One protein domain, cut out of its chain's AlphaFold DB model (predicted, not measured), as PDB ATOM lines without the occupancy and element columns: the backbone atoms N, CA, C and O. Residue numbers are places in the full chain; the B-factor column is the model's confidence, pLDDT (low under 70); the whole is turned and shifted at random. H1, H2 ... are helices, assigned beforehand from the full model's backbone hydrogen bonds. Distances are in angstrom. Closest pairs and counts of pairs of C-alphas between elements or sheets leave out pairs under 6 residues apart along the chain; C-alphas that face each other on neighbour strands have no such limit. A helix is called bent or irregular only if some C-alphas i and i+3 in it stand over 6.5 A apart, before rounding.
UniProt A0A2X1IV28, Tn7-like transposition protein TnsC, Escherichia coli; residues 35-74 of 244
ATOM      1  N   ASP A  35     230.058 215.767 221.564       92.56
ATOM      2  CA  ASP A  35     229.437 214.466 221.310       92.56
ATOM      3  C   ASP A  35     229.435 213.586 222.566       92.56
ATOM      4  O   ASP A  35     228.430 212.948 222.884       92.56
ATOM      5  N   GLU A  36     230.529 213.598 223.332       94.81
ATOM      6  CA  GLU A  36     230.615 212.880 224.606       94.81
ATOM      7  C   GLU A  36     229.649 213.450 225.647       94.81
ATOM      8  O   GLU A  36     229.021 212.678 226.362       94.81
ATOM      9  N   VAL A  37     229.461 214.775 225.709       94.00
ATOM     10  CA  VAL A  37     228.447 215.393 226.585       94.00
ATOM     11  C   VAL A  37     227.052 214.874 226.240       94.00
ATOM     12  O   VAL A  37     226.283 214.519 227.137       94.00
ATOM     13  N   LEU A  38     226.714 214.825 224.948       90.69
ATOM     14  CA  LEU A  38     225.419 214.322 224.492       90.69
ATOM     15  C   LEU A  38     225.240 212.838 224.823       90.69
ATOM     16  O   LEU A  38     224.151 212.454 225.242       90.69
ATOM     17  N   LEU A  39     226.277 212.011 224.670       90.38
ATOM     18  CA  LEU A  39     226.205 210.592 225.015       90.38
ATOM     19  C   LEU A  39     226.095 210.377 226.530       90.38
ATOM     20  O   LEU A  39     225.130 209.765 226.986       90.38
ATOM     21  N   GLU A  40     227.046 210.907 227.298       90.38
ATOM     22  CA  GLU A  40     227.196 210.688 228.744       90.38
ATOM     23  C   GLU A  40     225.964 211.159 229.526       90.38
ATOM     24  O   GLU A  40     225.529 210.520 230.483       90.38
ATOM     25  N   MET A  41     225.364 212.279 229.114       91.06
ATOM     26  CA  MET A  41     224.216 212.867 229.814       91.06
ATOM     27  C   MET A  41     222.861 212.394 229.270       91.06
ATOM     28  O   MET A  41     221.807 212.815 229.775       91.06
ATOM     29  N   SER A  42     222.869 211.531 228.250       91.00
ATOM     30  CA  SER A  42     221.667 210.885 227.732       91.00
ATOM     31  C   SER A  42     221.277 209.664 228.554       91.00
ATOM     32  O   SER A  42     222.085 209.021 229.218       91.00
ATOM     33  N   TYR A  43     219.988 209.339 228.530       90.94
ATOM     34  CA  TYR A  43     219.501 208.087 229.083       90.94
ATOM     35  C   TYR A  43     218.311 207.605 228.271       90.94
ATOM     36  O   TYR A  43     217.238 208.213 228.279       90.94
ATOM     37  N   PHE A  44     218.504 206.473 227.606       90.88
ATOM     38  CA  PHE A  44     217.482 205.788 226.834       90.88
ATOM     39  C   PHE A  44     217.121 204.504 227.585       90.88
ATOM     40  O   PHE A  44     217.915 203.564 227.587       90.88
ATOM     41  N   PRO A  45     215.970 204.453 228.287       90.62
ATOM     42  CA  PRO A  45     215.581 203.253 229.012       90.62
ATOM     43  C   PRO A  45     215.500 202.057 228.057       90.62
ATOM     44  O   PRO A  45     214.763 202.106 227.074       90.62
ATOM     45  N   GLU A  46     216.219 200.977 228.371       90.06
ATOM     46  CA  GLU A  46     216.190 199.757 227.558       90.06
ATOM     47  C   GLU A  46     214.769 199.209 227.404       90.06
ATOM     48  O   GLU A  46     213.998 199.139 228.372       90.06
ATOM     49  N   ILE A  47     214.436 198.808 226.179       90.38
ATOM     50  CA  ILE A  47     213.140 198.237 225.829       90.38
ATOM     51  C   ILE A  47     213.227 196.714 225.955       90.38
ATOM     52  O   ILE A  47     213.991 196.062 225.254       90.38
ATOM     53  N   ASP A  48     212.401 196.151 226.828       93.62
ATOM     54  CA  ASP A  48     212.154 194.727 226.951       93.62
ATOM     55  C   ASP A  48     210.983 194.377 226.025       93.62
ATOM     56  O   ASP A  48     209.811 194.657 226.308       93.62
ATOM     57  N   GLU A  49     211.320 193.785 224.881       94.25
ATOM     58  CA  GLU A  49     210.354 193.363 223.865       94.25
ATOM     59  C   GLU A  49     209.367 192.314 224.409       94.25
ATOM     60  O   GLU A  49     208.195 192.301 224.026       94.25
ATOM     61  N   LYS A  50     209.778 191.474 225.368       94.25
ATOM     62  CA  LYS A  50     208.877 190.494 225.984       94.25
ATOM     63  C   LYS A  50     207.813 191.206 226.807       94.25
ATOM     64  O   LYS A  50     206.631 190.897 226.646       94.25
ATOM     65  N   ILE A  51     208.186 192.181 227.635       92.81
ATOM     66  CA  ILE A  51     207.202 192.968 228.393       92.81
ATOM     67  C   ILE A  51     206.285 193.731 227.431       92.81
ATOM     68  O   ILE A  51     205.065 193.701 227.595       92.81
ATOM     69  N   ARG A  52     206.847 194.348 226.386       88.50
ATOM     70  CA  ARG A  52     206.098 195.123 225.386       88.50
ATOM     71  C   ARG A  52     204.972 194.326 224.718       88.50
ATOM     72  O   ARG A  52     203.853 194.837 224.608       88.50
ATOM     73  N   TRP A  53     205.260 193.097 224.287       92.94
ATOM     74  CA  TRP A  53     204.329 192.299 223.482       92.94
ATOM     75  C   TRP A  53     203.534 191.261 224.269       92.94
ATOM     76  O   TRP A  53     202.419 190.938 223.869       92.94
ATOM     77  N   THR A  54     204.076 190.737 225.372       95.31
ATOM     78  CA  THR A  54     203.512 189.547 226.038       95.31
ATOM     79  C   THR A  54     202.995 189.799 227.451       95.31
ATOM     80  O   THR A  54     202.231 188.981 227.961       95.31
ATOM     81  N   ALA A  55     203.365 190.909 228.101       94.75
ATOM     82  CA  ALA A  55     202.924 191.159 229.469       94.75
ATOM     83  C   ALA A  55     201.453 191.625 229.548       94.75
ATOM     84  O   ALA A  55     200.952 192.297 228.636       94.75
ATOM     85  N   PRO A  56     200.758 191.331 230.665       97.31
ATOM     86  CA  PRO A  56     199.420 191.851 230.942       97.31
ATOM     87  C   PRO A  56     199.334 193.384 230.850       97.31
ATOM     88  O   PRO A  56     200.321 194.093 231.055       97.31
ATOM     89  N   ALA A  57     198.143 193.917 230.557       95.62
ATOM     90  CA  ALA A  57     197.938 195.352 230.315       95.62
ATOM     91  C   ALA A  57     198.411 196.249 231.476       95.62
ATOM     92  O   ALA A  57     199.107 197.229 231.231       95.62
ATOM     93  N   ASN A  58     198.119 195.872 232.722       96.00
ATOM     94  CA  ASN A  58     198.542 196.602 233.922       96.00
ATOM     95  C   ASN A  58     200.072 196.631 234.103       96.00
ATOM     96  O   ASN A  58     200.626 197.630 234.550       96.00
ATOM     97  N   VAL A  59     200.773 195.555 233.732       95.56
ATOM     98  CA  VAL A  59     202.245 195.510 233.776       95.56
ATOM     99  C   VAL A  59     202.833 196.424 232.704       95.56
ATOM    100  O   VAL A  59     203.772 197.169 232.973       95.56
ATOM    101  N   ARG A  60     202.259 196.412 231.494       93.44
ATOM    102  CA  ARG A  60     202.689 197.298 230.401       93.44
ATOM    103  C   ARG A  60     202.440 198.771 230.718       93.44
ATOM    104  O   ARG A  60     203.291 199.594 230.401       93.44
ATOM    105  N   GLU A  61     201.331 199.097 231.378       92.50
ATOM    106  CA  GLU A  61     201.037 200.453 231.858       92.50
ATOM    107  C   GLU A  61     202.123 200.963 232.816       92.50
ATOM    108  O   GLU A  61     202.702 202.022 232.584       92.50
ATOM    109  N   GLN A  62     202.488 200.166 233.828       92.38
ATOM    110  CA  GLN A  62     203.591 200.500 234.740       92.38
ATOM    111  C   GLN A  62     204.938 200.597 234.008       92.38
ATOM    112  O   GLN A  62     205.766 201.454 234.307       92.38
ATOM    113  N   TYR A  63     205.162 199.741 233.009       92.56
ATOM    114  CA  TYR A  63     206.400 199.734 232.233       92.56
ATOM    115  C   TYR A  63     206.624 201.042 231.455       92.56
ATOM    116  O   TYR A  63     207.761 201.514 231.354       92.56
ATOM    117  N   VAL A  64     205.549 201.673 230.964       91.06
ATOM    118  CA  VAL A  64     205.607 202.968 230.262       91.06
ATOM    119  C   VAL A  64     206.104 204.094 231.173       91.06
ATOM    120  O   VAL A  64     206.744 205.023 230.683       91.06
ATOM    121  N   GLU A  65     205.930 204.009 232.497       91.50
ATOM    122  CA  GLU A  65     206.394 205.052 233.424       91.50
ATOM    123  C   GLU A  65     207.908 205.301 233.367       91.50
ATOM    124  O   GLU A  65     208.372 206.393 233.706       91.50
ATOM    125  N   ARG A  66     208.690 204.329 232.874       91.00
ATOM    126  CA  ARG A  66     210.134 204.477 232.633       91.00
ATOM    127  C   ARG A  66     210.463 205.610 231.663       91.00
ATOM    128  O   ARG A  66     211.575 206.130 231.731       91.00
ATOM    129  N   ILE A  67     209.512 206.047 230.831       89.75
ATOM    130  CA  ILE A  67     209.670 207.224 229.968       89.75
ATOM    131  C   ILE A  67     209.987 208.489 230.773       89.75
ATOM    132  O   ILE A  67     210.693 209.356 230.281       89.75
ATOM    133  N   LYS A  68     209.577 208.576 232.048       86.94
ATOM    134  CA  LYS A  68     209.941 209.694 232.940       86.94
ATOM    135  C   LYS A  68     211.453 209.785 233.194       86.94
ATOM    136  O   LYS A  68     211.936 210.832 233.610       86.94
ATOM    137  N   LYS A  69     212.198 208.694 232.979       86.56
ATOM    138  CA  LYS A  69     213.662 208.662 233.090       86.56
ATOM    139  C   LYS A  69     214.358 209.019 231.778       86.56
ATOM    140  O   LYS A  69     215.546 209.310 231.826       86.56
ATOM    141  N   PHE A  70     213.651 208.978 230.644       88.75
ATOM    142  CA  PHE A  70     214.209 209.292 229.330       88.75
ATOM    143  C   PHE A  70     214.840 210.685 229.329       88.75
ATOM    144  O   PHE A  70     214.222 211.661 229.757       88.75
ATOM    145  N   ARG A  71     216.071 210.766 228.832       86.62
ATOM    146  CA  ARG A  71     216.841 212.003 228.721       86.62
ATOM    147  C   ARG A  71     217.468 212.054 227.340       86.62
ATOM    148  O   ARG A  71     218.335 211.245 227.026       86.62
ATOM    149  N   CYS A  72     217.038 213.029 226.550       86.88
ATOM    150  CA  CYS A  72     217.646 213.370 225.273       86.88
ATOM    151  C   CYS A  72     218.237 214.782 225.394       86.88
ATOM    152  O   CYS A  72     217.475 215.756 225.390       86.88
ATOM    153  N   PRO A  73     219.560 214.898 225.599       84.62
ATOM    154  CA  PRO A  73     220.267 216.166 225.657       84.62
ATOM    155  C   PRO A  73     219.970 217.081 224.471       84.62
ATOM    156  O   PRO A  73     219.901 216.648 223.324       84.62
ATOM    157  N   GLN A  74     219.820 218.369 224.763       83.00
ATOM    158  CA  GLN A  74     219.652 219.424 223.769       83.00
ATOM    159  C   GLN A  74     220.896 220.324 223.745       83.00
ATOM    160  O   GLN A  74     221.745 220.271 224.631       83.00
TER     161      GLN A  74
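Overview. This is residues 35 to 74 of the 244 residues of the protein "Tn7-like transposition protein TnsC" of Escherichia coli (UniProt A0A2X1IV28). The model is a long, narrow chain hairpin: its longest helix, H3, makes most of one limb, and the other limb holds the short helix H2 beside the first part of H3, then a drawn-out link, residues 41 to 48, and the short helix H1 at the far end. The chain folds back between H2 and H3, and residues 70 to 74 continue the H3 limb toward the H1 end. The printed part has 40 residues with three named helices, in the order H1, H2, H3, and no named strand; its class is all helix. It is only just loose, close to extended, with a radius of gyration of the C-alphas of 12.9 A, and the C-alphas span 38 by 16 by 10 A, a rod.

Arrangement. H3, residues 57 to 69, touches H2, residues 49 to 54, with its residues 59 to 63 alone. Their closest C-alphas, those of Arg 52 and Arg 60, are 6.4 A apart. The two form a helical hairpin, at a shallow tilt of 23 degrees, opposite ways. H1, residues 35 to 40, is apart from both H2 and H3. Every O i to N i+4 pair is within hydrogen-bond range in H1 and H2; in H3 4 of 9 are, beside 9 of 10 O i to N i+3 pairs.

Along the chain. H3 measures 20.8 A from C-alpha 57 at (197.938, 195.352, 230.315) to C-alpha 69 at (213.662, 208.662, 233.090). It is neither bent nor irregular, but only just: C-alphas 63 and 66 are 6.0 A apart. H2 measures 8.1 A from first to last C-alpha, and H1 8.6 A, beginning with C-alpha 35 at (229.437, 214.466, 221.310).

Size, cuts and confidence. The two C-alphas farthest apart, those of Asp 35 and Pro 56, are 38.8 A apart. The link from H2 to H3 is tight and that from H1 to H2 short. The printed part has no cut, and no printed residue is under 70 in pLDDT.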